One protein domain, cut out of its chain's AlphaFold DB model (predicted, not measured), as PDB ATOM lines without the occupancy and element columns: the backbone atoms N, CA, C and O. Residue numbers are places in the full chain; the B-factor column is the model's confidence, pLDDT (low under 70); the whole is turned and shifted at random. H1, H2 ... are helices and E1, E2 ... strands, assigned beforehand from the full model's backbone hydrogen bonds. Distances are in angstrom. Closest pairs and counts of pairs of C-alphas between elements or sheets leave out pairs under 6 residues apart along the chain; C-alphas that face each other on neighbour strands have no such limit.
ATOM      1  N   LYS A 252     140.265 141.838 172.167       91.94
ATOM      2  CA  LYS A 252     141.668 141.624 171.775       91.94
ATOM      3  C   LYS A 252     142.625 141.432 172.961       91.94
ATOM      4  O   LYS A 252     143.670 140.810 172.783       91.94
ATOM      5  N   CYS A 253     142.247 141.892 174.155       95.31
ATOM      6  CA  CYS A 253     142.998 141.742 175.404       95.31
ATOM      7  C   CYS A 253     142.415 140.664 176.336       95.31
ATOM      8  O   CYS A 253     143.052 140.289 177.316       95.31
ATOM      9  N   GLY A 254     141.268 140.060 175.992       93.69
ATOM     10  CA  GLY A 254     140.592 139.048 176.820       93.69
ATOM     11  C   GLY A 254     141.376 137.745 177.043       93.69
ATOM     12  O   GLY A 254     140.978 136.898 177.847       93.69
ATOM     13  N   TRP A 255     142.510 137.563 176.360       94.62
ATOM     14  CA  TRP A 255     143.451 136.477 176.639       94.62
ATOM     15  C   TRP A 255     144.179 136.658 177.980       94.62
ATOM     16  O   TRP A 255     144.685 135.662 178.502       94.62
ATOM     17  N   ILE A 256     144.205 137.872 178.548       95.19
ATOM     18  CA  ILE A 256     144.755 138.158 179.875       95.19
ATOM     19  C   ILE A 256     143.714 137.783 180.929       95.19
ATOM     20  O   ILE A 256     142.832 138.557 181.282       95.19
ATOM     21  N   ASN A 257     143.779 136.545 181.414       90.38
ATOM     22  CA  ASN A 257     142.986 136.106 182.554       90.38
ATOM     23  C   ASN A 257     143.658 134.927 183.267       90.38
ATOM     24  O   ASN A 257     144.450 134.178 182.694       90.38
ATOM     25  N   SER A 258     143.288 134.714 184.528       88.94
ATOM     26  CA  SER A 258     143.880 133.666 185.368       88.94
ATOM     27  C   SER A 258     143.636 132.231 184.878       88.94
ATOM     28  O   SER A 258     144.358 131.316 185.271       88.94
ATOM     29  N   ARG A 259     142.643 131.994 184.006       87.19
ATOM     30  CA  ARG A 259     142.369 130.656 183.450       87.19
ATOM     31  C   ARG A 259     143.280 130.322 182.270       87.19
ATOM     32  O   ARG A 259     143.585 129.151 182.057       87.19
ATOM     33  N   SER A 260     143.681 131.322 181.488       83.00
ATOM     34  CA  SER A 260     144.543 131.166 180.308       83.00
ATOM     35  C   SER A 260     146.035 131.287 180.631       83.00
ATOM     36  O   SER A 260     146.850 130.690 179.916       83.00
ATOM     37  N   LEU A 261     146.383 132.022 181.695       90.94
ATOM     38  CA  LEU A 261     147.752 132.348 182.097       90.94
ATOM     39  C   LEU A 261     148.133 131.683 183.429       90.94
ATOM     40  O   LEU A 261     147.987 132.285 184.491       90.94
ATOM     41  N   PRO A 262     148.645 130.440 183.428       89.19
ATOM     42  CA  PRO A 262     149.175 129.847 184.649       89.19
ATOM     43  C   PRO A 262     150.369 130.662 185.171       89.19
ATOM     44  O   PRO A 262     151.229 131.083 184.403       89.19
ATOM     45  N   GLY A 263     150.435 130.841 186.491       89.19
ATOM     46  CA  GLY A 263     151.507 131.588 187.160       89.19
ATOM     47  C   GLY A 263     151.125 133.011 187.568       89.19
ATOM     48  O   GLY A 263     151.790 133.562 188.448       89.19
ATOM     49  N   VAL A 264     150.037 133.561 187.019       95.12
ATOM     50  CA  VAL A 264     149.447 134.837 187.463       95.12
ATOM     51  C   VAL A 264     148.507 134.641 188.652       95.12
ATOM     52  O   VAL A 264     148.119 133.514 188.972       95.12
ATOM     53  N   MET A 265     148.170 135.736 189.335       95.25
ATOM     54  CA  MET A 265     147.255 135.730 190.473       95.25
ATOM     55  C   MET A 265     145.882 135.156 190.064       95.25
ATOM     56  O   MET A 265     145.311 135.582 189.053       95.25
ATOM     57  N   PRO A 266     145.330 134.171 190.796       93.75
ATOM     58  CA  PRO A 266     143.994 133.663 190.518       93.75
ATOM     59  C   PRO A 266     142.925 134.726 190.780       93.75
ATOM     60  O   PRO A 266     143.118 135.642 191.574       93.75
ATOM     61  N   GLY A 267     141.767 134.555 190.143       92.56
ATOM     62  CA  GLY A 267     140.595 135.392 190.390       92.56
ATOM     63  C   GLY A 267     140.295 136.375 189.265       92.56
ATOM     64  O   GLY A 267     140.541 136.057 188.092       92.56
ATOM     65  N   ALA A 268     139.676 137.501 189.617       93.38
ATOM     66  CA  ALA A 268     139.234 138.532 188.682       93.38
ATOM     67  C   ALA A 268     140.386 139.449 188.249       93.38
ATOM     68  O   ALA A 268     141.288 139.743 189.028       93.38
ATOM     69  N   TRP A 269     140.337 139.856 186.984       94.38
ATOM     70  CA  TRP A 269     141.293 140.743 186.331       94.38
ATOM     71  C   TRP A 269     140.496 141.767 185.535       94.38
ATOM     72  O   TRP A 269     139.484 141.401 184.931       94.38
ATOM     73  N   THR A 270     140.974 143.004 185.521       92.25
ATOM     74  CA  THR A 270     140.531 144.041 184.588       92.25
ATOM     75  C   THR A 270     141.532 144.107 183.442       92.25
ATOM     76  O   THR A 270     142.724 143.886 183.651       92.25
ATOM     77  N   THR A 271     141.052 144.368 182.227       93.62
ATOM     78  CA  THR A 271     141.922 144.549 181.058       93.62
ATOM     79  C   THR A 271     141.679 145.894 180.402       93.62
ATOM     80  O   THR A 271     140.535 146.333 180.328       93.62
ATOM     81  N   LEU A 272     142.749 146.498 179.899       91.69
ATOM     82  CA  LEU A 272     142.765 147.725 179.115       91.69
ATOM     83  C   LEU A 272     143.477 147.435 177.791       91.69
ATOM     84  O   LEU A 272     144.451 146.683 177.750       91.69
ATOM     85  N   GLY A 273     142.989 147.989 176.689       92.12
ATOM     86  CA  GLY A 273     143.626 147.860 175.385       92.12
ATOM     87  C   GLY A 273     143.659 149.175 174.635       92.12
ATOM     88  O   GLY A 273     142.778 150.011 174.813       92.12
ATOM     89  N   ASP A 274     144.637 149.319 173.740       90.81
ATOM     90  CA  ASP A 274     144.728 150.504 172.888       90.81
ATOM     91  C   ASP A 274     143.445 150.687 172.058       90.81
ATOM     92  O   ASP A 274     142.766 149.726 171.675       90.81
ATOM     93  N   LEU A 275     143.141 151.929 171.710       87.88
ATOM     94  CA  LEU A 275     141.938 152.289 170.955       87.88
ATOM     95  C   LEU A 275     142.205 152.542 169.470       87.88
ATOM     96  O   LEU A 275     141.313 152.968 168.742       87.88
ATOM     97  N   GLN A 276     143.426 152.280 169.005       86.12
ATOM     98  CA  GLN A 276     143.852 152.630 167.651       86.12
ATOM     99  C   GLN A 276     143.267 151.676 166.599       86.12
ATOM    100  O   GLN A 276     143.134 152.047 165.434       86.12
ATOM    101  N   GLU A 277     142.877 150.453 166.994       82.38
ATOM    102  CA  GLU A 277     142.370 149.390 166.097       82.38
ATOM    103  C   GLU A 277     143.265 149.174 164.857       82.38
ATOM    104  O   GLU A 277     142.809 148.822 163.765       82.38
ATOM    105  N   SER A 278     144.566 149.405 165.034       85.19
ATOM    106  CA  SER A 278     145.552 149.437 163.962       85.19
ATOM    107  C   SER A 278     146.043 148.035 163.587       85.19
ATOM    108  O   SER A 278     146.039 147.106 164.392       85.19
ATOM    109  N   ARG A 279     146.516 147.880 162.344       83.44
ATOM    110  CA  ARG A 279     147.282 146.699 161.899       83.44
ATOM    111  C   ARG A 279     148.776 146.804 162.184       83.44
ATOM    112  O   ARG A 279     149.488 145.828 161.974       83.44
ATOM    113  N   GLU A 280     149.241 147.968 162.614       88.38
ATOM    114  CA  GLU A 280     150.657 148.267 162.808       88.38
ATOM    115  C   GLU A 280     151.040 148.279 164.283       88.38
ATOM    116  O   GLU A 280     152.173 147.941 164.608       88.38
ATOM    117  N   VAL A 281     150.101 148.616 165.170       92.62
ATOM    118  CA  VAL A 281     150.328 148.631 166.618       92.62
ATOM    119  C   VAL A 281     149.201 147.960 167.378       92.62
ATOM    120  O   VAL A 281     148.054 147.937 166.926       92.62
ATOM    121  N   ASN A 282     149.543 147.432 168.548       94.56
ATOM    122  CA  ASN A 282     148.583 147.014 169.556       94.56
ATOM    123  C   ASN A 282     149.223 147.050 170.937       94.56
ATOM    124  O   ASN A 282     150.324 146.532 171.078       94.56
ATOM    125  N   ALA A 283     148.484 147.483 171.953       95.56
ATOM    126  CA  ALA A 283     148.836 147.335 173.358       95.56
ATOM    127  C   ALA A 283     147.659 146.764 174.165       95.56
ATOM    128  O   ALA A 283     146.492 147.035 173.883       95.56
ATOM    129  N   CYS A 284     147.985 145.937 175.150       96.25
ATOM    130  CA  CYS A 284     147.072 145.397 176.142       96.25
ATOM    131  C   CYS A 284     147.753 145.432 177.507       96.25
ATOM    132  O   CYS A 284     148.899 145.001 177.627       96.25
ATOM    133  N   GLN A 285     147.010 145.828 178.525       95.44
ATOM    134  CA  GLN A 285     147.373 145.700 179.926       95.44
ATOM    135  C   GLN A 285     146.279 144.907 180.634       95.44
ATOM    136  O   GLN A 285     145.101 144.964 180.279       95.44
ATOM    137  N   GLY A 286     146.665 144.121 181.626       95.31
ATOM    138  CA  GLY A 286     145.723 143.541 182.556       95.31
ATOM    139  C   GLY A 286     146.265 143.588 183.964       95.31
ATOM    140  O   GLY A 286     147.431 143.270 184.198       95.31
ATOM    141  N   THR A 287     145.376 143.925 184.885       94.31
ATOM    142  CA  THR A 287     145.683 144.122 186.298       94.31
ATOM    143  C   THR A 287     144.737 143.269 187.125       94.31
ATOM    144  O   THR A 287     143.532 143.191 186.859       94.31
ATOM    145  N   TRP A 288     145.287 142.576 188.116       94.69
ATOM    146  CA  TRP A 288     144.498 141.825 189.077       94.69
ATOM    147  C   TRP A 288     143.665 142.793 189.922       94.69
ATOM    148  O   TRP A 288     144.204 143.686 190.568       94.69
ATOM    149  N   ASP A 289     142.348 142.609 189.905       90.38
ATOM    150  CA  ASP A 289     141.399 143.543 190.513       90.38
ATOM    151  C   ASP A 289     141.237 143.232 192.007       90.38
ATOM    152  O   ASP A 289     140.458 142.355 192.384       90.38
ATOM    153  N   SER A 290     141.999 143.908 192.864       87.19
ATOM    154  CA  SER A 290     141.969 143.678 194.314       87.19
ATOM    155  C   SER A 290     140.618 144.006 194.962       87.19
ATOM    156  O   SER A 290     140.332 143.489 196.043       87.19
ATOM    157  N   GLU A 291     139.782 144.811 194.305       86.62
ATOM    158  CA  GLU A 291     138.476 145.254 194.801       86.62
ATOM    159  C   GLU A 291     137.320 144.362 194.328       86.62
ATOM    160  O   GLU A 291     136.213 144.416 194.872       86.62
ATOM    161  N   ALA A 292     137.551 143.504 193.331       88.06
ATOM    162  CA  ALA A 292     136.541 142.571 192.860       88.06
ATOM    163  C   ALA A 292     136.078 141.626 193.981       88.06
ATOM    164  O   ALA A 292     136.884 140.973 194.638       88.06
ATOM    165  N   GLU A 293     134.763 141.413 194.096       88.50
ATOM    166  CA  GLU A 293     134.157 140.491 195.079       88.50
ATOM    167  C   GLU A 293     134.784 139.082 195.045       88.50
ATOM    168  O   GLU A 293     134.963 138.433 196.072       88.50
ATOM    169  N   LYS A 294     135.184 138.605 193.857       87.06
ATOM    170  CA  LYS A 294     135.845 137.297 193.678       87.06
ATOM    171  C   LYS A 294     137.243 137.214 194.298       87.06
ATOM    172  O   LYS A 294     137.766 136.109 194.427       87.06
ATOM    173  N   ASN A 295     137.831 138.358 194.611       91.12
ATOM    174  CA  ASN A 295     139.178 138.527 195.125       91.12
ATOM    175  C   ASN A 295     139.181 138.999 196.589       91.12
ATOM    176  O   ASN A 295     140.258 139.092 197.177       91.12
ATOM    177  N   ASP A 296     138.012 139.218 197.205       88.06
ATOM    178  CA  ASP A 296     137.909 139.659 198.598       88.06
ATOM    179  C   ASP A 296     138.680 138.724 199.551       88.06
ATOM    180  O   ASP A 296     138.662 137.493 199.432       88.06
ATOM    181  N   GLY A 297     139.431 139.327 200.471       85.25
ATOM    182  CA  GLY A 297     140.319 138.636 201.406       85.25
ATOM    183  C   GLY A 297     141.556 137.967 200.788       85.25
ATOM    184  O   GLY A 297     142.375 137.419 201.532       85.25
ATOM    185  N   SER A 298     141.739 138.009 199.466       90.62
ATOM    186  CA  SER A 298     142.932 137.468 198.808       90.62
ATOM    187  C   SER A 298     144.087 138.461 198.887       90.62
ATOM    188  O   SER A 298     143.916 139.658 198.682       90.62
ATOM    189  N   ARG A 299     145.292 137.961 199.169       89.50
ATOM    190  CA  ARG A 299     146.521 138.762 199.142       89.50
ATOM    191  C   ARG A 299     147.553 138.089 198.243       89.50
ATOM    192  O   ARG A 299     147.743 136.876 198.384       89.50
ATOM    193  N   PRO A 300     148.206 138.831 197.334       90.75
ATOM    194  CA  PRO A 300     149.320 138.298 196.566       90.75
ATOM    195  C   PRO A 300     150.425 137.801 197.502       90.75
ATOM    196  O   PRO A 300     150.732 138.427 198.516       90.75
ATOM    197  N   ALA A 301     151.011 136.653 197.168       90.06
ATOM    198  CA  ALA A 301     152.277 136.252 197.764       90.06
ATOM    199  C   ALA A 301     153.413 137.101 197.173       90.06
ATOM    200  O   ALA A 301     153.261 137.681 196.098       90.06
ATOM    201  N   ASP A 302     154.562 137.117 197.840       89.38
ATOM    202  CA  ASP A 302     155.764 137.737 197.282       89.38
ATOM    203  C   ASP A 302     156.111 137.117 195.911       89.38
ATOM    204  O   ASP A 302     155.968 135.901 195.710       89.38
ATOM    205  N   TRP A 303     156.500 137.956 194.947       89.88
ATOM    206  CA  TRP A 303     156.747 137.600 193.538       89.88
ATOM    207  C   TRP A 303     155.544 137.001 192.793       89.88
ATOM    208  O   TRP A 303     155.693 136.290 191.786       89.88
ATOM    209  N   GLN A 304     154.324 137.223 193.283       93.94
ATOM    210  CA  GLN A 304     153.119 136.800 192.584       93.94
ATOM    211  C   GLN A 304     152.759 137.822 191.504       93.94
ATOM    212  O   GLN A 304     152.596 138.999 191.791       93.94
ATOM    213  N   VAL A 305     152.615 137.364 190.257       96.25
ATOM    214  CA  VAL A 305     152.289 138.234 189.116       96.25
ATOM    215  C   VAL A 305     150.861 138.758 189.243       96.25
ATOM    216  O   VAL A 305     149.916 137.962 189.243       96.25
ATOM    217  N   THR A 306     150.735 140.080 189.336       95.88
ATOM    218  CA  THR A 306     149.484 140.842 189.482       95.88
ATOM    219  C   THR A 306     149.224 141.796 188.322       95.88
ATOM    220  O   THR A 306     148.103 142.271 188.198       95.88
ATOM    221  N   GLY A 307     150.207 142.017 187.447       95.94
ATOM    222  CA  GLY A 307     150.033 142.737 186.189       95.94
ATOM    223  C   GLY A 307     150.648 141.984 185.010       95.94
ATOM    224  O   GLY A 307     151.603 141.216 185.165       95.94
ATOM    225  N   VAL A 308     150.071 142.171 183.827       97.38
ATOM    226  CA  VAL A 308     150.604 141.678 182.553       97.38
ATOM    227  C   VAL A 308     150.418 142.755 181.502       97.38
ATOM    228  O   VAL A 308     149.311 143.254 181.323       97.38
ATOM    229  N   GLU A 309     151.469 143.029 180.743       97.12
ATOM    230  CA  GLU A 309     151.423 143.929 179.596       97.12
ATOM    231  C   GLU A 309     151.861 143.210 178.332       97.12
ATOM    232  O   GLU A 309     152.696 142.304 178.366       97.12
ATOM    233  N   ALA A 310     151.295 143.602 177.199       97.56
ATOM    234  CA  ALA A 310     151.704 143.120 175.895       97.56
ATOM    235  C   ALA A 310     151.545 144.211 174.849       97.56
ATOM    236  O   ALA A 310     150.445 144.728 174.657       97.56
ATOM    237  N   ALA A 311     152.606 144.470 174.097       97.56
ATOM    238  CA  ALA A 311     152.574 145.393 172.983       97.56
ATOM    239  C   ALA A 311     153.264 144.827 171.739       97.56
ATOM    240  O   ALA A 311     154.159 143.979 171.818       97.56
ATOM    241  N   SER A 312     152.793 145.270 170.576       97.19
ATOM    242  CA  SER A 312     153.350 144.946 169.268       97.19
ATOM    243  C   SER A 312     153.443 146.179 168.397       97.19
ATOM    244  O   SER A 312     152.515 146.983 168.378       97.19
ATOM    245  N   TRP A 313     154.511 146.252 167.608       95.69
ATOM    246  CA  TRP A 313     154.770 147.357 166.692       95.69
ATOM    247  C   TRP A 313     155.409 146.849 165.400       95.69
ATOM    248  O   TRP A 313     156.445 146.176 165.424       95.69
ATOM    249  N   ALA A 314     154.802 147.164 164.261       92.31
ATOM    250  CA  ALA A 314     155.263 146.769 162.939       92.31
ATOM    251  C   ALA A 314     156.057 147.884 162.244       92.31
ATOM    252  O   ALA A 314     155.830 149.074 162.452       92.31
ATOM    253  N   GLY A 315     156.996 147.485 161.388       89.50
ATOM    254  CA  GLY A 315     157.756 148.397 160.543       89.50
ATOM    255  C   GLY A 315     158.566 149.416 161.339       89.50
ATOM    256  O   GLY A 315     159.310 149.060 162.256       89.50
ATOM    257  N   ILE A 316     158.452 150.691 160.962       89.25
ATOM    258  CA  ILE A 316     159.207 151.771 161.605       89.25
ATOM    259  C   ILE A 316     158.771 152.029 163.052       89.25
ATOM    260  O   ILE A 316     159.600 152.419 163.869       89.25
ATOM    261  N   LEU A 317     157.514 151.732 163.395       92.31
ATOM    262  CA  LEU A 317     157.012 151.851 164.765       92.31
ATOM    263  C   LEU A 317     157.740 150.876 165.687       92.31
ATOM    264  O   LEU A 317     158.126 151.241 166.789       92.31
ATOM    265  N   GLY A 318     158.014 149.661 165.201       91.75
ATOM    266  CA  GLY A 318     158.767 148.668 165.967       91.75
ATOM    267  C   GLY A 318     160.224 149.034 166.174       91.75
ATOM    268  O   GLY A 318     160.759 148.773 167.245       91.75
ATOM    269  N   ARG A 319     160.849 149.689 165.191       88.94
ATOM    270  CA  ARG A 319     162.182 150.271 165.377       88.94
ATOM    271  C   ARG A 319     162.150 151.403 166.400       88.94
ATOM    272  O   ARG A 319     162.945 151.376 167.320       88.94
ATOM    273  N   THR A 320     161.196 152.323 166.274       91.75
ATOM    274  CA  THR A 320     161.057 153.471 167.186       91.75
ATOM    275  C   THR A 320     160.861 153.011 168.631       91.75
ATOM    276  O   THR A 320     161.551 153.488 169.526       91.75
ATOM    277  N   ALA A 321     159.960 152.049 168.855       92.94
ATOM    278  CA  ALA A 321     159.727 151.467 170.172       92.94
ATOM    279  C   ALA A 321     160.991 150.780 170.706       92.94
ATOM    280  O   ALA A 321     161.405 151.041 171.831       92.94
ATOM    281  N   TYR A 322     161.635 149.938 169.890       90.75
ATOM    282  CA  TYR A 322     162.862 149.246 170.288       90.75
ATOM    283  C   TYR A 322     163.981 150.228 170.652       90.75
ATOM    284  O   TYR A 322     164.606 150.060 171.691       90.75
ATOM    285  N   ASP A 323     164.199 151.265 169.843       90.44
ATOM    286  CA  ASP A 323     165.223 152.283 170.076       90.44
ATOM    287  C   ASP A 323     164.890 153.132 171.324       90.44
ATOM    288  O   ASP A 323     165.807 153.564 172.021       90.44
ATOM    289  N   SER A 324     163.604 153.344 171.657       90.94
ATOM    290  CA  SER A 324     163.199 153.988 172.922       90.94
ATOM    291  C   SER A 324     163.578 153.149 174.131       90.94
ATOM    292  O   SER A 324     164.401 153.583 174.935       90.94
ATOM    293  N   TYR A 325     163.107 151.902 174.178       91.25
ATOM    294  CA  TYR A 325     163.459 150.981 175.254       91.25
ATOM    295  C   TYR A 325     164.975 150.714 175.307       91.25
ATOM    296  O   TYR A 325     165.534 150.515 176.381       91.25
ATOM    297  N   GLU A 326     165.691 150.732 174.176       90.31
ATOM    298  CA  GLU A 326     167.149 150.555 174.160       90.31
ATOM    299  C   GLU A 326     167.875 151.700 174.868       90.31
ATOM    300  O   GLU A 326     168.820 151.441 175.618       90.31
ATOM    301  N   ARG A 327     167.425 152.951 174.688       88.62
ATOM    302  CA  ARG A 327     168.005 154.119 175.376       88.62
ATOM    303  C   ARG A 327     167.894 154.017 176.895       88.62
ATOM    304  O   ARG A 327     168.768 154.535 177.590       88.62
ATOM    305  N   GLU A 328     166.871 153.331 177.388       86.62
ATOM    306  CA  GLU A 328     166.636 153.095 178.815       86.62
ATOM    307  C   GLU A 328     167.301 151.811 179.332       86.62
ATOM    308  O   GLU A 328     167.367 151.570 180.533       86.62
ATOM    309  N   GLY A 329     167.864 150.989 178.441       86.69
ATOM    310  CA  GLY A 329     168.426 149.685 178.798       86.69
ATOM    311  C   GLY A 329     167.370 148.588 178.983       86.69
ATOM    312  O   GLY A 329     167.671 147.535 179.540       86.69
ATOM    313  N   HIS A 330     166.158 148.806 178.475       90.75
ATOM    314  CA  HIS A 330     164.978 147.950 178.601       90.75
ATOM    315  C   HIS A 330     164.795 146.974 177.412       90.75
ATOM    316  O   HIS A 330     163.713 146.432 177.172       90.75
ATOM    317  N   VAL A 331     165.872 146.694 176.661       88.31
ATOM    318  CA  VAL A 331     165.912 145.686 175.580       88.31
ATOM    319  C   VAL A 331     166.978 144.613 175.831       88.31
ATOM    320  O   VAL A 331     167.983 144.875 176.499       88.31
ATOM    321  N   PRO A 332     166.831 143.390 175.278       83.81
ATOM    322  CA  PRO A 332     167.855 142.365 175.409       83.81
ATOM    323  C   PRO A 332     169.116 142.799 174.657       83.81
ATOM    324  O   PRO A 332     169.105 142.952 173.436       83.81
ATOM    325  N   ILE A 366     166.443 145.017 194.630       79.69
ATOM    326  CA  ILE A 366     165.241 145.723 194.195       79.69
ATOM    327  C   ILE A 366     164.782 146.592 195.359       79.69
ATOM    328  O   ILE A 366     164.556 146.081 196.456       79.69
ATOM    329  N   SER A 367     164.738 147.905 195.151       74.31
ATOM    330  CA  SER A 367     164.377 148.880 196.184       74.31
ATOM    331  C   SER A 367     162.866 148.887 196.427       74.31
ATOM    332  O   SER A 367     162.091 148.709 195.491       74.31
ATOM    333  N   SER A 368     162.435 149.156 197.664       74.75
ATOM    334  CA  SER A 368     161.019 149.393 197.992       74.75
ATOM    335  C   SER A 368     160.407 150.599 197.267       74.75
ATOM    336  O   SER A 368     159.197 150.771 197.303       74.75
ATOM    337  N   TYR A 369     161.241 151.448 196.658       70.56
ATOM    338  CA  TYR A 369     160.833 152.647 195.920       70.56
ATOM    339  C   TYR A 369     160.728 152.438 194.406       70.56
ATOM    340  O   TYR A 369     160.518 153.405 193.688       70.56
ATOM    341  N   VAL A 370     160.935 151.211 193.916       75.31
ATOM    342  CA  VAL A 370     160.754 150.901 192.495       75.31
ATOM    343  C   VAL A 370     159.262 150.891 192.204       75.31
ATOM    344  O   VAL A 370     158.517 150.112 192.802       75.31
ATOM    345  N   GLU A 371     158.850 151.759 191.293       68.81
ATOM    346  CA  GLU A 371     157.495 151.779 190.759       68.81
ATOM    347  C   GLU A 371     157.412 150.699 189.663       68.81
ATOM    348  O   GLU A 371     158.264 150.632 188.783       68.81
ATOM    349  N   ASP A 372     156.452 149.779 189.790       76.69
ATOM    350  CA  ASP A 372     156.148 148.703 188.827       76.69
ATOM    351  C   ASP A 372     157.330 147.832 188.344       76.69
ATOM    352  O   ASP A 372     157.590 147.700 187.145       76.69
ATOM    353  N   PRO A 373     158.018 147.128 189.266       88.19
ATOM    354  CA  PRO A 373     159.081 146.196 188.907       88.19
ATOM    355  C   PRO A 373     158.558 145.117 187.953       88.19
ATOM    356  O   PRO A 373     157.565 144.450 188.250       88.19
ATOM    357  N   GLN A 374     159.256 144.876 186.839       93.31
ATOM    358  CA  GLN A 374     158.782 143.940 185.818       93.31
ATOM    359  C   GLN A 374     159.872 143.111 185.133       93.31
ATOM    360  O   GLN A 374     161.027 143.506 184.990       93.31
ATOM    361  N   LEU A 375     159.471 141.924 184.665       94.88
ATOM    362  CA  LEU A 375     160.266 141.103 183.754       94.88
ATOM    363  C   LEU A 375     159.649 141.178 182.356       94.88
ATOM    364  O   LEU A 375     158.566 140.628 182.128       94.88
ATOM    365  N   ALA A 376     160.358 141.805 181.423       96.19
ATOM    366  CA  ALA A 376     159.951 141.939 180.032       96.19
ATOM    367  C   ALA A 376     160.571 140.840 179.159       96.19
ATOM    368  O   ALA A 376     161.757 140.529 179.245       96.19
ATOM    369  N   LEU A 377     159.775 140.258 178.267       96.94
ATOM    370  CA  LEU A 377     160.198 139.295 177.259       96.94
ATOM    371  C   LEU A 377     159.975 139.883 175.868       96.94
ATOM    372  O   LEU A 377     158.847 140.189 175.474       96.94
ATOM    373  N   TRP A 378     161.053 139.965 175.098       97.44
ATOM    374  CA  TRP A 378     161.034 140.498 173.744       97.44
ATOM    375  C   TRP A 378     161.032 139.389 172.698       97.44
ATOM    376  O   TRP A 378     161.754 138.391 172.797       97.44
ATOM    377  N   ALA A 379     160.263 139.593 171.635       97.25
ATOM    378  CA  ALA A 379     160.250 138.733 170.466       97.25
ATOM    379  C   ALA A 379     160.144 139.550 169.178       97.25
ATOM    380  O   ALA A 379     159.671 140.679 169.168       97.25
ATOM    381  N   ARG A 380     160.568 138.951 168.069       97.12
ATOM    382  CA  ARG A 380     160.408 139.491 166.720       97.12
ATOM    383  C   ARG A 380     159.642 138.505 165.861       97.12
ATOM    384  O   ARG A 380     159.890 137.307 165.959       97.12
ATOM    385  N   SER A 381     158.756 138.989 165.008       96.88
ATOM    386  CA  SER A 381     158.028 138.182 164.030       96.88
ATOM    387  C   SER A 381     157.870 138.936 162.708       96.88
ATOM    388  O   SER A 381     158.401 140.038 162.543       96.88
ATOM    389  N   VAL A 382     157.160 138.321 161.760       95.69
ATOM    390  CA  VAL A 382     156.718 138.956 160.519       95.69
ATOM    391  C   VAL A 382     155.191 139.039 160.509       95.69
ATOM    392  O   VAL A 382     154.532 138.017 160.307       95.69
ATOM    393  N   CYS A 383     154.624 140.235 160.683       93.44
ATOM    394  CA  CYS A 383     153.177 140.499 160.646       93.44
ATOM    395  C   CYS A 383     152.830 141.339 159.418       93.44
ATOM    396  O   CYS A 383     153.546 142.276 159.085       93.44
ATOM    397  N   GLY A 384     151.783 140.975 158.674       88.44
ATOM    398  CA  GLY A 384     151.426 141.687 157.439       88.44
ATOM    399  C   GLY A 384     152.539 141.736 156.375       88.44
ATOM    400  O   GLY A 384     152.465 142.537 155.452       88.44
ATOM    401  N   GLY A 385     153.578 140.894 156.487       88.06
ATOM    402  CA  GLY A 385     154.773 140.945 155.631       88.06
ATOM    403  C   GLY A 385     155.873 141.902 156.106       88.06
ATOM    404  O   GLY A 385     156.854 142.088 155.391       88.06
ATOM    405  N   ARG A 386     155.735 142.482 157.300       88.75
ATOM    406  CA  ARG A 386     156.633 143.488 157.873       88.75
ATOM    407  C   ARG A 386     157.302 142.943 159.127       88.75
ATOM    408  O   ARG A 386     156.718 142.127 159.834       88.75
ATOM    409  N   ASP A 387     158.520 143.400 159.399       91.94
ATOM    410  CA  ASP A 387     159.177 143.125 160.675       91.94
ATOM    411  C   ASP A 387     158.350 143.712 161.821       91.94
ATOM    412  O   ASP A 387     157.931 144.867 161.759       91.94
ATOM    413  N   THR A 388     158.122 142.918 162.861       95.38
ATOM    414  CA  THR A 388     157.325 143.322 164.021       95.38
ATOM    415  C   THR A 388     158.038 142.931 165.298       95.38
ATOM    416  O   THR A 388     158.497 141.795 165.432       95.38
ATOM    417  N   TYR A 389     158.114 143.865 166.239       96.56
ATOM    418  CA  TYR A 389     158.584 143.607 167.593       96.56
ATOM    419  C   TYR A 389     157.391 143.393 168.514       96.56
ATOM    420  O   TYR A 389     156.367 144.057 168.374       96.56
ATOM    421  N   HIS A 390     157.541 142.453 169.438       97.75
ATOM    422  CA  HIS A 390     156.602 142.172 170.511       97.75
ATOM    423  C   HIS A 390     157.333 142.309 171.839       97.75
ATOM    424  O   HIS A 390     158.439 141.780 171.986       97.75
ATOM    425  N   ARG A 391     156.680 142.938 172.807       97.50
ATOM    426  CA  ARG A 391     157.113 142.993 174.200       97.50
ATOM    427  C   ARG A 391     155.977 142.455 175.055       97.50
ATOM    428  O   ARG A 391     154.833 142.848 174.856       97.50
ATOM    429  N   VAL A 392     156.280 141.532 175.961       97.88
ATOM    430  CA  VAL A 392     155.338 141.072 176.987       97.88
ATOM    431  C   VAL A 392     156.006 141.187 178.338       97.88
ATOM    432  O   VAL A 392     157.057 140.581 178.533       97.88
ATOM    433  N   SER A 393     155.383 141.903 179.262       97.31
ATOM    434  CA  SER A 393     155.905 142.111 180.609       97.31
ATOM    435  C   SER A 393     155.003 141.466 181.644       97.31
ATOM    436  O   SER A 393     153.781 141.422 181.493       97.31
ATOM    437  N   VAL A 394     155.616 140.919 182.689       97.38
ATOM    438  CA  VAL A 394     154.912 140.437 183.879       97.38
ATOM    439  C   VAL A 394     155.334 141.276 185.072       97.38
ATOM    440  O   VAL A 394     156.527 141.419 185.335       97.38
ATOM    441  N   ILE A 395     154.341 141.789 185.791       95.69
ATOM    442  CA  ILE A 395     154.511 142.721 186.904       95.69
ATOM    443  C   ILE A 395     154.171 141.959 188.195       95.69
ATOM    444  O   ILE A 395     152.993 141.664 188.456       95.69
ATOM    445  N   PRO A 396     155.173 141.491 188.959       94.69
ATOM    446  CA  PRO A 396     154.964 140.916 190.281       94.69
ATOM    447  C   PRO A 396     154.616 141.957 191.344       94.69
ATOM    448  O   PRO A 396     155.170 143.047 191.380       94.69
ATOM    449  N   THR A 397     153.796 141.550 192.310       90.56
ATOM    450  CA  THR A 397     153.797 142.188 193.629       90.56
ATOM    451  C   THR A 397     155.085 141.814 194.361       90.56
ATOM    452  O   THR A 397     155.387 140.621 194.486       90.56
ATOM    453  N   ILE A 398     155.803 142.810 194.883       86.50
ATOM    454  CA  ILE A 398     156.948 142.600 195.775       86.50
ATOM    455  C   ILE A 398     156.602 143.133 197.162       86.50
ATOM    456  O   ILE A 398     156.210 144.286 197.321       86.50
ATOM    457  N   LEU A 399     156.729 142.282 198.176       82.44
ATOM    458  CA  LEU A 399     156.425 142.643 199.558       82.44
ATOM    459  C   LEU A 399     157.716 143.072 200.263       82.44
ATOM    460  O   LEU A 399     158.387 142.258 200.895       82.44
ATOM    461  N   ILE A 400     158.063 144.355 200.139       79.25
ATOM    462  CA  ILE A 400     159.257 144.953 200.754       79.25
ATOM    463  C   ILE A 400     158.830 145.928 201.859       79.25
ATOM    464  O   ILE A 400     157.897 146.709 201.677       79.25
ATOM    465  N   GLU A 401     159.500 145.889 203.013       81.25
ATOM    466  CA  GLU A 401     159.350 146.937 204.034       81.25
ATOM    467  C   GLU A 401     159.877 148.283 203.505       81.25
ATOM    468  O   GLU A 401     160.819 148.319 202.714       81.25
ATOM    469  N   ASP A 402     159.292 149.402 203.940       79.75
ATOM    470  CA  ASP A 402     159.726 150.737 203.507       79.75
ATOM    471  C   ASP A 402     161.216 150.976 203.819       79.75
ATOM    472  O   ASP A 402     161.692 150.728 204.930       79.75
ATOM    473  N   GLY A 403     161.964 151.426 202.809       73.56
ATOM    474  CA  GLY A 403     163.408 151.644 202.861       73.56
ATOM    475  C   GLY A 403     164.252 150.369 202.776       73.56
ATOM    476  O   GLY A 403     165.484 150.454 202.817       73.56
ATOM    477  N   ALA A 404     163.633 149.190 202.663       83.31
ATOM    478  CA  ALA A 404     164.342 147.932 202.487       83.31
ATOM    479  C   ALA A 404     164.547 147.589 201.002       83.31
ATOM    480  O   ALA A 404     164.113 148.284 200.083       83.31
ATOM    481  N   SER A 405     165.273 146.497 200.766       81.06
ATOM    482  CA  SER A 405     165.462 145.940 199.429       81.06
ATOM    483  C   SER A 405     165.283 144.432 199.441       81.06
ATOM    484  O   SER A 405     165.662 143.768 200.411       81.06
ATOM    485  N   ALA A 406     164.738 143.902 198.353       82.44
ATOM    486  CA  ALA A 406     164.577 142.474 198.132       82.44
ATOM    487  C   ALA A 406     165.579 141.973 197.087       82.44
ATOM    488  O   ALA A 406     165.948 142.696 196.162       82.44
ATOM    489  N   THR A 407     166.005 140.721 197.225       83.69
ATOM    490  CA  THR A 407     166.796 140.029 196.203       83.69
ATOM    491  C   THR A 407     165.889 139.052 195.467       83.69
ATOM    492  O   THR A 407     165.209 138.238 196.096       83.69
ATOM    493  N   LEU A 408     165.915 139.080 194.134       85.62
ATOM    494  CA  LEU A 408     165.206 138.100 193.322       85.62
ATOM    495  C   LEU A 408     165.952 136.757 193.330       85.62
ATOM    496  O   LEU A 408     166.985 136.578 192.683       85.62
ATOM    497  N   GLY A 409     165.408 135.778 194.050       86.81
ATOM    498  CA  GLY A 409     165.966 134.430 194.086       86.81
ATOM    499  C   GLY A 409     165.862 133.711 192.733       86.81
ATOM    500  O   GLY A 409     164.891 133.865 191.993       86.81
ATOM    501  N   ALA A 410     166.817 132.822 192.431       89.31
ATOM    502  CA  ALA A 410     166.849 132.075 191.166       89.31
ATOM    503  C   ALA A 410     165.559 131.275 190.879       89.31
ATOM    504  O   ALA A 410     165.166 131.093 189.724       89.31
ATOM    505  N   LYS A 411     164.884 130.788 191.929       91.19
ATOM    506  CA  LYS A 411     163.617 130.056 191.812       91.19
ATOM    507  C   LYS A 411     162.471 130.965 191.361       91.19
ATOM    508  O   LYS A 411     161.685 130.547 190.505       91.19
ATOM    509  N   ASP A 412     162.395 132.168 191.920       91.44
ATOM    510  CA  ASP A 412     161.350 133.146 191.621       91.44
ATOM    511  C   ASP A 412     161.596 133.790 190.261       91.44
ATOM    512  O   ASP A 412     160.679 133.799 189.441       91.44
ATOM    513  N   ARG A 413     162.853 134.117 189.924       92.56
ATOM    514  CA  ARG A 413     163.248 134.487 188.556       92.56
ATOM    515  C   ARG A 413     162.781 133.448 187.540       92.56
ATOM    516  O   ARG A 413     162.069 133.767 186.596       92.56
ATOM    517  N   ALA A 414     163.086 132.169 187.773       94.44
ATOM    518  CA  ALA A 414     162.664 131.102 186.869       94.44
ATOM    519  C   ALA A 414     161.131 130.950 186.792       94.44
ATOM    520  O   ALA A 414     160.614 130.484 185.773       94.44
ATOM    521  N   LYS A 415     160.388 131.290 187.856       94.62
ATOM    522  CA  LYS A 415     158.918 131.337 187.837       94.62
ATOM    523  C   LYS A 415     158.439 132.490 186.952       94.62
ATOM    524  O   LYS A 415     157.623 132.225 186.074       94.62
ATOM    525  N   LEU A 416     158.974 133.697 187.131       95.38
ATOM    526  CA  LEU A 416     158.638 134.873 186.326       95.38
ATOM    527  C   LEU A 416     158.940 134.643 184.840       95.38
ATOM    528  O   LEU A 416     158.032 134.797 184.028       95.38
ATOM    529  N   SER A 417     160.128 134.136 184.487       96.31
ATOM    530  CA  SER A 417     160.497 133.799 183.101       96.31
ATOM    531  C   SER A 417     159.509 132.819 182.454       96.31
ATOM    532  O   SER A 417     159.067 133.006 181.319       96.31
ATOM    533  N   ARG A 418     159.083 131.773 183.183       96.88
ATOM    534  CA  ARG A 418     158.065 130.829 182.680       96.88
ATOM    535  C   ARG A 418     156.703 131.492 182.485       96.88
ATOM    536  O   ARG A 418     156.022 131.175 181.505       96.88
ATOM    537  N   THR A 419     156.301 132.382 183.391       97.12
ATOM    538  CA  THR A 419     155.044 133.132 183.271       97.12
ATOM    539  C   THR A 419     155.097 134.087 182.079       97.12
ATOM    540  O   THR A 419     154.194 134.037 181.251       97.12
ATOM    541  N   ALA A 420     156.176 134.862 181.914       97.44
ATOM    542  CA  ALA A 420     156.378 135.767 180.780       97.44
ATOM    543  C   ALA A 420     156.376 135.015 179.442       97.44
ATOM    544  O   ALA A 420     155.683 135.399 178.500       97.44
ATOM    545  N   ARG A 421     157.062 133.864 179.375       97.38
ATOM    546  CA  ARG A 421     157.029 132.998 178.190       97.38
ATOM    547  C   ARG A 421     155.622 132.508 177.870       97.38
ATOM    548  O   ARG A 421     155.208 132.535 176.714       97.38
ATOM    549  N   THR A 422     154.887 132.076 178.890       96.81
ATOM    550  CA  THR A 422     153.506 131.617 178.722       96.81
ATOM    551  C   THR A 422     152.597 132.757 178.268       96.81
ATOM    552  O   THR A 422     151.764 132.550 177.387       96.81
ATOM    553  N   ALA A 423     152.775 133.959 178.818       97.69
ATOM    554  CA  ALA A 423     152.044 135.151 178.416       97.69
ATOM    555  C   ALA A 423     152.310 135.509 176.950       97.69
ATOM    556  O   ALA A 423     151.353 135.680 176.198       97.69
ATOM    557  N   LEU A 424     153.570 135.483 176.501       97.56
ATOM    558  CA  LEU A 424     153.915 135.666 175.090       97.56
ATOM    559  C   LEU A 424     153.254 134.613 174.192       97.56
ATOM    560  O   LEU A 424     152.629 134.957 173.191       97.56
ATOM    561  N   ASP A 425     153.341 133.331 174.552       96.38
ATOM    562  CA  ASP A 425     152.735 132.258 173.759       96.38
ATOM    563  C   ASP A 425     151.203 132.398 173.687       96.38
ATOM    564  O   ASP A 425     150.597 132.130 172.643       96.38
ATOM    565  N   ARG A 426     150.551 132.857 174.764       96.44
ATOM    566  CA  ARG A 426     149.109 133.156 174.772       96.44
ATOM    567  C   ARG A 426     148.758 134.376 173.944       96.44
ATOM    568  O   ARG A 426     147.836 134.274 173.140       96.44
ATOM    569  N   TYR A 427     149.506 135.463 174.071       96.75
ATOM    570  CA  TYR A 427     149.316 136.668 173.274       96.75
ATOM    571  C   TYR A 427     149.389 136.369 171.770       96.75
ATOM    572  O   TYR A 427     148.474 136.693 171.014       96.75
ATOM    573  N   LEU A 428     150.428 135.646 171.340       96.19
ATOM    574  CA  LEU A 428     150.645 135.283 169.935       96.19
ATOM    575  C   LEU A 428     149.606 134.290 169.384       96.19
ATOM    576  O   LEU A 428     149.395 134.215 168.171       96.19
ATOM    577  N   SER A 429     148.975 133.489 170.250       95.38
ATOM    578  CA  SER A 429     148.015 132.449 169.850       95.38
ATOM    579  C   SER A 429     146.546 132.806 170.090       95.38
ATOM    580  O   SER A 429     145.678 132.051 169.645       95.38
ATOM    581  N   ALA A 430     146.260 133.935 170.744       95.00
ATOM    582  CA  ALA A 430     144.912 134.381 171.075       95.00
ATOM    583  C   ALA A 430     144.042 134.524 169.805       95.00
ATOM    584  O   ALA A 430     144.416 135.281 168.909       95.00
ATOM    585  N   PRO A 431     142.887 133.831 169.701       92.56
ATOM    586  CA  PRO A 431     142.056 133.849 168.490       92.56
ATOM    587  C   PRO A 431     141.561 135.241 168.091       92.56
ATOM    588  O   PRO A 431     141.593 135.581 166.913       92.56
ATOM    589  N   ASP A 432     141.152 136.037 169.079       91.75
ATOM    590  CA  ASP A 432     140.731 137.432 168.906       91.75
ATOM    591  C   ASP A 432     141.900 138.421 169.084       91.75
ATOM    592  O   ASP A 432     141.704 139.634 169.043       91.75
ATOM    593  N   GLY A 433     143.116 137.916 169.317       91.69
ATOM    594  CA  GLY A 433     144.299 138.726 169.576       91.69
ATOM    595  C   GLY A 433     144.865 139.358 168.309       91.69
ATOM    596  O   GLY A 433     144.821 138.782 167.217       91.69
ATOM    597  N   TRP A 434     145.470 140.530 168.480       94.62
ATOM    598  CA  TRP A 434     146.086 141.273 167.385       94.62
ATOM    599  C   TRP A 434     147.126 140.475 166.581       94.62
ATOM    600  O   TRP A 434     147.060 140.517 165.354       94.62
ATOM    601  N   PRO A 435     148.027 139.662 167.179       95.12
ATOM    602  CA  PRO A 435     149.008 138.925 166.380       95.12
ATOM    603  C   PRO A 435     148.377 137.974 165.352       95.12
ATOM    604  O   PRO A 435     148.910 137.780 164.257       95.12
ATOM    605  N   LYS A 436     147.212 137.393 165.673       93.69
ATOM    606  CA  LYS A 436     146.459 136.550 164.738       93.69
ATOM    607  C   LYS A 436     145.802 137.370 163.637       93.69
ATOM    608  O   LYS A 436     145.907 136.976 162.475       93.69
ATOM    609  N   SER A 437     145.160 138.490 163.973       91.81
ATOM    610  CA  SER A 437     144.503 139.350 162.979       91.81
ATOM    611  C   SER A 437     145.505 140.037 162.042       91.81
ATOM    612  O   SER A 437     145.232 140.163 160.849       91.81
ATOM    613  N   ALA A 438     146.694 140.385 162.544       92.38
ATOM    614  CA  ALA A 438     147.813 140.930 161.775       92.38
ATOM    615  C   ALA A 438     148.584 139.861 160.969       92.38
ATOM    616  O   ALA A 438     149.488 140.183 160.195       92.38
ATOM    617  N   GLY A 439     148.242 138.575 161.115       93.94
ATOM    618  CA  GLY A 439     148.861 137.484 160.357       93.94
ATOM    619  C   GLY A 439     150.335 137.253 160.698       93.94
ATOM    620  O   GLY A 439     151.121 136.918 159.806       93.94
ATOM    621  N   CYS A 440     150.711 137.445 161.965       96.19
ATOM    622  CA  CYS A 440     152.073 137.258 162.451       96.19
ATOM    623  C   CYS A 440     152.548 135.807 162.305       96.19
ATOM    624  O   CYS A 440     151.822 134.854 162.610       96.19
ATOM    625  N   ARG A 441     153.796 135.641 161.863       95.75
ATOM    626  CA  ARG A 441     154.474 134.348 161.698       95.75
ATOM    627  C   ARG A 441     155.966 134.454 162.002       95.75
ATOM    628  O   ARG A 441     156.496 135.547 162.161       95.75
ATOM    629  N   ASP A 442     156.634 133.304 162.054       95.62
ATOM    630  CA  ASP A 442     158.093 133.201 162.197       95.62
ATOM    631  C   ASP A 442     158.640 133.885 163.465       95.62
ATOM    632  O   ASP A 442     159.719 134.474 163.465       95.62
ATOM    633  N   THR A 443     157.887 133.805 164.569       96.94
ATOM    634  CA  THR A 443     158.257 134.473 165.819       96.94
ATOM    635  C   THR A 443     159.508 133.868 166.457       96.94
ATOM    636  O   THR A 443     159.575 132.670 166.737       96.94
ATOM    637  N   LYS A 444     160.478 134.726 166.770       96.88
ATOM    638  CA  LYS A 444     161.726 134.416 167.465       96.88
ATOM    639  C   LYS A 444     161.837 135.255 168.736       96.88
ATOM    640  O   LYS A 444     161.741 136.475 168.676       96.88
ATOM    641  N   VAL A 445     162.105 134.615 169.872       96.75
ATOM    642  CA  VAL A 445     162.435 135.333 171.114       96.75
ATOM    643  C   VAL A 445     163.823 135.950 171.017       96.75
ATOM    644  O   VAL A 445     164.767 135.295 170.570       96.75
ATOM    645  N   LEU A 446     163.919 137.210 171.429       94.69
ATOM    646  CA  LEU A 446     165.150 137.992 171.465       94.69
ATOM    647  C   LEU A 446     165.838 137.882 172.828       94.69
ATOM    648  O   LEU A 446     167.054 137.738 172.877       94.69
ATOM    649  N   GLY A 447     165.061 137.870 173.912       94.44
ATOM    650  CA  GLY A 447     165.569 137.686 175.267       94.44
ATOM    651  C   GLY A 447     164.655 138.302 176.319       94.44
ATOM    652  O   GLY A 447     163.625 138.891 175.992       94.44
ATOM    653  N   GLU A 448     165.055 138.127 177.573       94.88
ATOM    654  CA  GLU A 448     164.404 138.698 178.752       94.88
ATOM    655  C   GLU A 448     165.192 139.913 179.242       94.88
ATOM    656  O   GLU A 448     166.421 139.936 179.132       94.88
ATOM    657  N   VAL A 449     164.480 140.887 179.796       92.94
ATOM    658  CA  VAL A 449     165.033 142.079 180.432       92.94
ATOM    659  C   VAL A 449     164.368 142.251 181.782       92.94
ATOM    660  O   VAL A 449     163.161 142.074 181.927       92.94
ATOM    661  N   GLU A 450     165.195 142.540 182.769       90.94
ATOM    662  CA  GLU A 450     164.789 142.770 184.141       90.94
ATOM    663  C   GLU A 450     164.779 144.273 184.408       90.94
ATOM    664  O   GLU A 450     165.823 144.919 184.335       90.94
ATOM    665  N   GLU A 451     163.599 144.810 184.691       89.00
ATOM    666  CA  GLU A 451     163.344 146.235 184.882       89.00
ATOM    667  C   GLU A 451     162.961 146.432 186.355       89.00
ATOM    668  O   GLU A 451     161.795 146.382 186.742       89.00
ATOM    669  N   TRP A 452     163.987 146.524 187.207       82.75
ATOM    670  CA  TRP A 452     163.856 146.563 188.669       82.75
ATOM    671  C   TRP A 452     164.259 147.903 189.296       82.75
ATOM    672  O   TRP A 452     164.672 147.910 190.459       82.75
TER     673      TRP A 452
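This is residues 252 to 332 and 366 to 452 of the 453 residues of an uncharacterized protein of Streptomyces sp. NBS 14/10 (UniProt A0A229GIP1). A twisted sheet of six antiparallel strands curls round one long helix, H2, on one face, while H1 covers part of the other face. The small helix H3 follows H2 on the same face, and the short strand E6 lies outside the sheet, farthest of the elements from the mean of the C-alphas. The 168 printed residues hold three named helices and seven named strands, in the order E1, E2, E3, H1, E4, E5, E6, H2, H3, E7; across the sheet the order is E1, E2, E3, E5, E4, E7. The class is mixed, helices and strands, and the whole is compact, with a radius of gyration of the C-alphas of 16.0 A and spans of 48 by 36 by 26 A.

After residues 252 to 268, which hold no named element, E1, residues 269 to 273, E2, residues 281 to 288, and E3, residues 304 to 314, form a meander, each strand the antiparallel neighbour of the one before. N 270 and O 287 are 2.9 A apart, and N 284 and O 310 are 2.8 A apart, both within hydrogen-bond range. H1, residues 315 to 328, is on the sheet at a height of 9.0 A, over E3 and E5, residues 386 to 397; its closest C-alphas to E5 are those of Gly 318 and Tyr 389, 5.3 A apart. E5 is antiparallel to E3, with N 309 and O 393 at 2.9 A, and forms a hairpin with E4, residues 374 to 383, with N 377 and O 392 at 2.8 A. E6, residues 405 to 407, pairs with no named strand, but its residues 405 to 406 pair antiparallel with residues 366 to 367. H2, residues 410 to 429, is on the opposite face from H1; its closest C-alphas to E5 are those of Ala 420 and Val 394, 5.8 A apart. H3, residues 434 to 437, is on the same face as H2, and the two touch only at the corner, closest at the C-alphas of Leu 428 and Pro 435, 5.3 A. E7, residues 441 to 451, is an edge strand beside E4, with N 376 and O 449 at 2.9 A. In H1 and H2 every O i to N i+4 pair is within hydrogen-bond range; H3 is too short for one.

E1 begins at C-alpha 269 (141.293, 140.743, 186.331). E2 measures 24.2 A from first to last C-alpha, E3 31.3 A, H1 20.9 A and E5 35.9 A. E4, 26.0 A, bends by 52 degrees at residue 380. H2 measures 28.4 A, and E7, 27.5 A, ends at C-alpha 451 (163.344, 146.235, 184.882).

The two C-alphas farthest apart are those of Gly 385 and Gly 403, at 49.2 A. Residues 333 to 365 are not printed, and C-alphas 332 and 366 are 19.3 A apart across the cut. The link from E2 to E3 is long, 15 residues. The mean pLDDT of the printed part is 91.2, and residue 371 alone is under 70.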